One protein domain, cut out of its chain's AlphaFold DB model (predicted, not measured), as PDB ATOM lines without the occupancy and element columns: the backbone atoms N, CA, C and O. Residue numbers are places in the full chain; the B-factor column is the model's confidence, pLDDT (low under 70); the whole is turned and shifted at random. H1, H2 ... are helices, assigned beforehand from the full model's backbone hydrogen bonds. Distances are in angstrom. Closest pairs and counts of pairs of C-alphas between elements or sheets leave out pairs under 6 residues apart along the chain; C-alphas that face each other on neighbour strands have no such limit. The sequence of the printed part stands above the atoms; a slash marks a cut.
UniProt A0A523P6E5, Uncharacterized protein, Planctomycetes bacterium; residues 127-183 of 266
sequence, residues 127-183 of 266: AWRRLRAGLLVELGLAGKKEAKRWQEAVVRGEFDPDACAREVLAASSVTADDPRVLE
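This is residues 127 to 183 of the 266 residues of an uncharacterized protein of Planctomycetes bacterium (UniProt A0A523P6E5). A loose helical hairpin of H2 and H3 is crossed on one side by H1, which packs steeply on H3 and brings its last turn near H2; the small helix H4 sits beyond H1, on the side away from the hairpin. The printed part has 57 residues with four named helices, H1 to H4 in order along the chain, and no named strand, and its class is all helix. It is compact, with a radius of gyration of the C-alphas of 10.8 A, and only just elongated, spanning 34 by 22 by 18 A.

H1 runs from Ala 127, C-alpha at (0.506, 20.060, 48.697), to Glu 138, over 16.7 A. H2, residues 144 to 155, also measures 16.7 A. H3, residues 161 to 170, measures 14.1 A and begins with C-alpha 161 at (-4.004, 11.563, 46.642). H4, residues 179 to 183, ends with C-alpha 183 at (-7.778, 32.854, 37.167).

H1 and H3 touch, at a steep tilt of 64 degrees, the same way; their closest C-alphas, of Arg 130 and Ala 165, are 5.1 A apart. H1 and H2 are close but not clearly touching, with the closest C-alphas, of Val 137 and Ala 147, 6.2 A apart; their lines are only just about perpendicular, at 70.2 degrees. H2 and H3 form a helical hairpin, at a shallow tilt of 6 degrees, opposite ways. H2 touches H3 with residues 146 to 150 alone, and the closest C-alphas, of Glu 146 and Val 168, are 6.3 A apart. H4 is close to H1 but not clearly touching, with the closest C-alphas, of Leu 135 and Val 181, 7.0 A apart. H4 is apart from H2 and H3. In H1, H2, H3 and H4 every O i to N i+4 pair is within hydrogen-bond range.

The two C-alphas farthest apart, of Arg 156 and Pro 179, are 33.6 A apart. The printed part has no cut. The links H1 to H2 and H2 to H3 are tight, and that from H3 to H4, eight residues, is short. The mean pLDDT of the printed part is 89.9, and no printed residue is under 70.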
ATOM      1  N   ALA A 127       1.770  19.334  48.639       84.19
ATOM      2  CA  ALA A 127       0.506  20.060  48.697       84.19
ATOM      3  C   ALA A 127       0.161  20.762  47.371       84.19
ATOM      4  O   ALA A 127      -0.936  20.573  46.848       84.19
ATOM      5  N   TRP A 128       1.104  21.503  46.788       87.25
ATOM      6  CA  TRP A 128       0.941  22.164  45.494       87.25
ATOM      7  C   TRP A 128       0.589  21.193  44.364       87.25
ATOM      8  O   TRP A 128      -0.353  21.439  43.614       87.25
ATOM      9  N   ARG A 129       1.281  20.049  44.267       88.81
ATOM     10  CA  ARG A 129       0.982  19.033  43.238       88.81
ATOM     11  C   ARG A 129      -0.450  18.512  43.333       88.81
ATOM     12  O   ARG A 129      -1.114  18.367  42.309       88.81
ATOM     13  N   ARG A 130      -0.940  18.273  44.551       91.94
ATOM     14  CA  ARG A 130      -2.316  17.813  44.793       91.94
ATOM     15  C   ARG A 130      -3.345  18.870  44.401       91.94
ATOM     16  O   ARG A 130      -4.299  18.557  43.696       91.94
ATOM     17  N   LEU A 131      -3.132  20.119  44.820       90.25
ATOM     18  CA  LEU A 131      -4.024  21.234  44.493       90.25
ATOM     19  C   LEU A 131      -4.087  21.476  42.984       90.25
ATOM     20  O   LEU A 131      -5.176  21.567  42.420       90.25
ATOM     21  N   ARG A 132      -2.930  21.498  42.315       90.00
ATOM     22  CA  ARG A 132      -2.852  21.669  40.862       90.00
ATOM     23  C   ARG A 132      -3.564  20.541  40.119       90.00
ATOM     24  O   ARG A 132      -4.332  20.818  39.204       90.00
ATOM     25  N   ALA A 133      -3.360  19.285  40.516       91.81
ATOM     26  CA  ALA A 133      -4.061  18.153  39.912       91.81
ATOM     27  C   ALA A 133      -5.589  18.276  40.059       91.81
ATOM     28  O   ALA A 133      -6.318  18.078  39.087       91.81
ATOM     29  N   GLY A 134      -6.071  18.666  41.245       92.06
ATOM     30  CA  GLY A 134      -7.495  18.909  41.486       92.06
ATOM     31  C   GLY A 134      -8.068  20.016  40.596       92.06
ATOM     32  O   GLY A 134      -9.105  19.816  39.964       92.06
ATOM     33  N   LEU A 135      -7.358  21.141  40.477       91.62
ATOM     34  CA  LEU A 135      -7.749  22.260  39.613       91.62
ATOM     35  C   LEU A 135      -7.836  21.855  38.137       91.62
ATOM     36  O   LEU A 135      -8.783  22.230  37.450       91.62
ATOM     37  N   LEU A 136      -6.887  21.055  37.642       91.19
ATOM     38  CA  LEU A 136      -6.918  20.569  36.259       91.19
ATOM     39  C   LEU A 136      -8.127  19.665  35.994       91.19
ATOM     40  O   LEU A 136      -8.731  19.751  34.925       91.19
ATOM     41  N   VAL A 137      -8.503  18.819  36.956       92.31
ATOM     42  CA  VAL A 137      -9.708  17.984  36.849       92.31
ATOM     43  C   VAL A 137     -10.973  18.845  36.868       92.31
ATOM     44  O   VAL A 137     -11.838  18.646  36.018       92.31
ATOM     45  N   GLU A 138     -11.069  19.820  37.777       91.62
ATOM     46  CA  GLU A 138     -12.216  20.738  37.879       91.62
ATOM     47  C   GLU A 138     -12.427  21.539  36.586       91.62
ATOM     48  O   GLU A 138     -13.550  21.656  36.099       91.62
ATOM     49  N   LEU A 139     -11.342  22.047  35.996       89.81
ATOM     50  CA  LEU A 139     -11.377  22.837  34.764       89.81
ATOM     51  C   LEU A 139     -11.550  21.984  33.494       89.81
ATOM     52  O   LEU A 139     -11.601  22.532  32.393       89.81
ATOM     53  N   GLY A 140     -11.615  20.653  33.617       89.69
ATOM     54  CA  GLY A 140     -11.694  19.741  32.472       89.69
ATOM     55  C   GLY A 140     -10.431  19.728  31.602       89.69
ATOM     56  O   GLY A 140     -10.499  19.366  30.429       89.69
ATOM     57  N   LEU A 141      -9.295  20.140  32.171       88.06
ATOM     58  CA  LEU A 141      -7.973  20.207  31.535       88.06
ATOM     59  C   LEU A 141      -7.113  18.961  31.814       88.06
ATOM     60  O   LEU A 141      -6.022  18.807  31.262       88.06
ATOM     61  N   ALA A 142      -7.594  18.071  32.680       89.94
ATOM     62  CA  ALA A 142      -7.037  16.743  32.882       89.94
ATOM     63  C   ALA A 142      -7.516  15.758  31.804       89.94
ATOM     64  O   ALA A 142      -8.593  15.910  31.218       89.94
ATOM     65  N   GLY A 143      -6.748  14.686  31.594       88.62
ATOM     66  CA  GLY A 143      -7.182  13.561  30.774       88.62
ATOM     67  C   GLY A 143      -8.503  12.971  31.288       88.62
ATOM     68  O   GLY A 143      -8.651  12.640  32.468       88.62
ATOM     69  N   LYS A 144      -9.507  12.865  30.404       89.12
ATOM     70  CA  LYS A 144     -10.871  12.428  30.773       89.12
ATOM     71  C   LYS A 144     -10.899  11.010  31.350       89.12
ATOM     72  O   LYS A 144     -11.722  10.714  32.215       89.12
ATOM     73  N   LYS A 145     -10.016  10.134  30.864       92.81
ATOM     74  CA  LYS A 145      -9.917   8.736  31.300       92.81
ATOM     75  C   LYS A 145      -9.364   8.653  32.722       92.81
ATOM     76  O   LYS A 145      -9.914   7.946  33.563       92.81
ATOM     77  N   GLU A 146      -8.310   9.411  32.992       91.31
ATOM     78  CA  GLU A 146      -7.624   9.476  34.274       91.31
ATOM     79  C   GLU A 146      -8.531  10.109  35.326       91.31
ATOM     80  O   GLU A 146      -8.702   9.529  36.398       91.31
ATOM     81  N   ALA A 147      -9.181  11.229  34.990       92.00
ATOM     82  CA  ALA A 147     -10.143  11.896  35.860       92.00
ATOM     83  C   ALA A 147     -11.300  10.966  36.257       92.00
ATOM     84  O   ALA A 147     -11.607  10.846  37.442       92.00
ATOM     85  N   LYS A 148     -11.902  10.253  35.295       94.50
ATOM     86  CA  LYS A 148     -13.010   9.327  35.571       94.50
ATOM     87  C   LYS A 148     -12.580   8.157  36.461       94.50
ATOM     88  O   LYS A 148     -13.257   7.856  37.439       94.50
ATOM     89  N   ARG A 149     -11.432   7.535  36.170       95.19
ATOM     90  CA  ARG A 149     -10.885   6.443  36.994       95.19
ATOM     91  C   ARG A 149     -10.654   6.890  38.440       95.19
ATOM     92  O   ARG A 149     -10.997   6.160  39.364       95.19
ATOM     93  N   TRP A 150     -10.086   8.079  38.644       95.56
ATOM     94  CA  TRP A 150      -9.833   8.599  39.988       95.56
ATOM     95  C   TRP A 150     -11.115   9.015  40.716       95.56
ATOM     96  O   TRP A 150     -11.225   8.779  41.915       95.56
ATOM     97  N   GLN A 151     -12.123   9.533  40.008       93.50
ATOM     98  CA  GLN A 151     -13.462   9.749  40.572       93.50
ATOM     99  C   GLN A 151     -14.101   8.429  41.036       93.50
ATOM    100  O   GLN A 151     -14.635   8.359  42.140       93.50
ATOM    101  N   GLU A 152     -13.997   7.360  40.244       94.19
ATOM    102  CA  GLU A 152     -14.472   6.023  40.628       94.19
ATOM    103  C   GLU A 152     -13.684   5.444  41.817       94.19
ATOM    104  O   GLU A 152     -14.272   4.798  42.684       94.19
ATOM    105  N   ALA A 153     -12.373   5.694  41.905       92.25
ATOM    106  CA  ALA A 153     -11.556   5.296  43.054       92.25
ATOM    107  C   ALA A 153     -11.978   6.012  44.352       92.25
ATOM    108  O   ALA A 153     -12.021   5.379  45.405       92.25
ATOM    109  N   VAL A 154     -12.366   7.296  44.279       94.56
ATOM    110  CA  VAL A 154     -12.948   8.033  45.420       94.56
ATOM    111  C   VAL A 154     -14.245   7.383  45.887       94.56
ATOM    112  O   VAL A 154     -14.415   7.156  47.082       94.56
ATOM    113  N   VAL A 155     -15.139   7.033  44.958       95.06
ATOM    114  CA  VAL A 155     -16.415   6.376  45.292       95.06
ATOM    115  C   VAL A 155     -16.194   5.009  45.949       95.06
ATOM    116  O   VAL A 155     -16.938   4.642  46.855       95.06
ATOM    117  N   ARG A 156     -15.157   4.271  45.535       93.81
ATOM    118  CA  ARG A 156     -14.799   2.957  46.098       93.81
ATOM    119  C   ARG A 156     -13.968   3.026  47.387       93.81
ATOM    120  O   ARG A 156     -13.699   1.985  47.973       93.81
ATOM    121  N   GLY A 157     -13.571   4.218  47.841       91.75
ATOM    122  CA  GLY A 157     -12.731   4.389  49.033       91.75
ATOM    123  C   GLY A 157     -11.258   3.999  48.839       91.75
ATOM    124  O   GLY A 157     -10.519   3.910  49.811       91.75
ATOM    125  N   GLU A 158     -10.813   3.805  47.597       93.38
ATOM    126  CA  GLU A 158      -9.445   3.404  47.223       93.38
ATOM    127  C   GLU A 158      -8.591   4.616  46.795       93.38
ATOM    128  O   GLU A 158      -7.677   4.509  45.976       93.38
ATOM    129  N   PHE A 159      -8.928   5.816  47.272       94.81
ATOM    130  CA  PHE A 159      -8.318   7.049  46.785       94.81
ATOM    131  C   PHE A 159      -6.941   7.317  47.405       94.81
ATOM    132  O   PHE A 159      -6.838   7.667  48.580       94.81
ATOM    133  N   ASP A 160      -5.895   7.246  46.578       93.69
ATOM    134  CA  ASP A 160      -4.556   7.743  46.900       93.69
ATOM    135  C   ASP A 160      -4.336   9.146  46.288       93.69
ATOM    136  O   ASP A 160      -4.265   9.290  45.059       93.69
ATOM    137  N   PRO A 161      -4.175  10.194  47.118       91.06
ATOM    138  CA  PRO A 161      -4.004  11.563  46.642       91.06
ATOM    139  C   PRO A 161      -2.685  11.804  45.891       91.06
ATOM    140  O   PRO A 161      -2.646  12.665  45.011       91.06
ATOM    141  N   ASP A 162      -1.599  11.094  46.210       92.31
ATOM    142  CA  ASP A 162      -0.293  11.328  45.577       92.31
ATOM    143  C   ASP A 162      -0.133  10.560  44.271       92.31
ATOM    144  O   ASP A 162       0.484  11.067  43.327       92.31
ATOM    145  N   ALA A 163      -0.688   9.349  44.197       91.88
ATOM    146  CA  ALA A 163      -0.805   8.625  42.936       91.88
ATOM    147  C   ALA A 163      -1.723   9.378  41.964       91.88
ATOM    148  O   ALA A 163      -1.319   9.625  40.828       91.88
ATOM    149  N   CYS A 164      -2.880   9.858  42.437       92.62
ATOM    150  CA  CYS A 164      -3.776  10.694  41.641       92.62
ATOM    151  C   CYS A 164      -3.070  11.942  41.107       92.62
ATOM    152  O   CYS A 164      -3.071  12.186  39.901       92.62
ATOM    153  N   ALA A 165      -2.397  12.695  41.983       91.75
ATOM    154  CA  ALA A 165      -1.707  13.912  41.580       91.75
ATOM    155  C   ALA A 165      -0.618  13.653  40.529       91.75
ATOM    156  O   ALA A 165      -0.545  14.381  39.544       91.75
ATOM    157  N   ARG A 166       0.203  12.604  40.695       91.44
ATOM    158  CA  ARG A 166       1.219  12.237  39.692       91.44
ATOM    159  C   ARG A 166       0.599  11.909  38.344       91.44
ATOM    160  O   ARG A 166       1.056  12.426  37.333       91.44
ATOM    161  N   GLU A 167      -0.408  11.046  38.328       92.38
ATOM    162  CA  GLU A 167      -0.977  10.538  37.082       92.38
ATOM    163  C   GLU A 167      -1.775  11.606  36.333       92.38
ATOM    164  O   GLU A 167      -1.656  11.718  35.117       92.38
ATOM    165  N   VAL A 168      -2.540  12.433  37.048       91.50
ATOM    166  CA  VAL A 168      -3.286  13.550  36.454       91.50
ATOM    167  C   VAL A 168      -2.341  14.609  35.889       91.50
ATOM    168  O   VAL A 168      -2.579  15.105  34.789       91.50
ATOM    169  N   LEU A 169      -1.266  14.947  36.611       90.00
ATOM    170  CA  LEU A 169      -0.268  15.902  36.125       90.00
ATOM    171  C   LEU A 169       0.510  15.351  34.928       90.00
ATOM    172  O   LEU A 169       0.737  16.090  33.980       90.00
ATOM    173  N   ALA A 170       0.879  14.068  34.947       88.94
ATOM    174  CA  ALA A 170       1.581  13.427  33.835       88.94
ATOM    175  C   ALA A 170       0.712  13.316  32.571       88.94
ATOM    176  O   ALA A 170       1.227  13.402  31.460       88.94
ATOM    177  N   ALA A 171      -0.603  13.138  32.733       86.50
ATOM    178  CA  ALA A 171      -1.554  13.073  31.626       86.50
ATOM    179  C   ALA A 171      -1.993  14.453  31.104       86.50
ATOM    180  O   ALA A 171      -2.684  14.529  30.087       86.50
ATOM    181  N   SER A 172      -1.639  15.542  31.792       84.25
ATOM    182  CA  SER A 172      -1.982  16.900  31.376       84.25
ATOM    183  C   SER A 172      -0.828  17.546  30.614       84.25
ATOM    184  O   SER A 172       0.317  17.527  31.056       84.25
ATOM    185  N   SER A 173      -1.136  18.182  29.487       79.69
ATOM    186  CA  SER A 173      -0.180  18.985  28.716       79.69
ATOM    187  C   SER A 173      -0.171  20.465  29.123       79.69
ATOM    188  O   SER A 173       0.393  21.293  28.411       79.69
ATOM    189  N   VAL A 174      -0.848  20.825  30.219       82.56
ATOM    190  CA  VAL A 174      -1.081  22.217  30.624       82.56
ATOM    191  C   VAL A 174      -0.001  22.688  31.598       82.56
ATOM    192  O   VAL A 174       0.256  22.058  32.630       82.56
ATOM    193  N   THR A 175       0.636  23.814  31.276       82.31
ATOM    194  CA  THR A 175       1.682  24.440  32.096       82.31
ATOM    195  C   THR A 175       1.105  25.061  33.374       82.31
ATOM    196  O   THR A 175      -0.107  25.191  33.535       82.31
ATOM    197  N   ALA A 176       1.968  25.388  34.342       74.25
ATOM    198  CA  ALA A 176       1.529  26.004  35.598       74.25
ATOM    199  C   ALA A 176       0.969  27.424  35.389       74.25
ATOM    200  O   ALA A 176       0.044  27.815  36.095       74.25
ATOM    201  N   ASP A 177       1.475  28.134  34.380       82.31
ATOM    202  CA  ASP A 177       1.114  29.521  34.065       82.31
ATOM    203  C   ASP A 177      -0.056  29.638  33.074       82.31
ATOM    204  O   ASP A 177      -0.254  30.686  32.459       82.31
ATOM    205  N   ASP A 178      -0.833  28.567  32.873       86.25
ATOM    206  CA  ASP A 178      -2.027  28.644  32.034       86.25
ATOM    207  C   ASP A 178      -3.012  29.672  32.628       86.25
ATOM    208  O   ASP A 178      -3.377  29.575  33.808       86.25
ATOM    209  N   PRO A 179      -3.483  30.651  31.832       85.88
ATOM    210  CA  PRO A 179      -4.309  31.745  32.334       85.88
ATOM    211  C   PRO A 179      -5.603  31.263  33.002       85.88
ATOM    212  O   PRO A 179      -6.088  31.906  33.933       85.88
ATOM    213  N   ARG A 180      -6.155  30.113  32.589       84.81
ATOM    214  CA  ARG A 180      -7.371  29.539  33.190       84.81
ATOM    215  C   ARG A 180      -7.100  28.981  34.580       84.81
ATOM    216  O   ARG A 180      -7.946  29.093  35.467       84.81
ATOM    217  N   VAL A 181      -5.926  28.376  34.765       87.56
ATOM    218  CA  VAL A 181      -5.487  27.851  36.061       87.56
ATOM    219  C   VAL A 181      -5.240  29.012  37.021       87.56
ATOM    220  O   VAL A 181      -5.760  28.973  38.134       87.56
ATOM    221  N   LEU A 182      -4.554  30.067  36.564       88.94
ATOM    222  CA  LEU A 182      -4.280  31.276  37.352       88.94
ATOM    223  C   LEU A 182      -5.557  32.020  37.767       88.94
ATOM    224  O   LEU A 182      -5.718  32.404  38.927       88.94
ATOM    225  N   GLU A 183      -6.508  32.199  36.845       89.50
ATOM    226  CA  GLU A 183      -7.778  32.854  37.167       89.50
ATOM    227  C   GLU A 183      -8.569  32.044  38.204       89.50
ATOM    228  O   GLU A 183      -9.122  32.595  39.165       89.50
TER     229      GLU A 183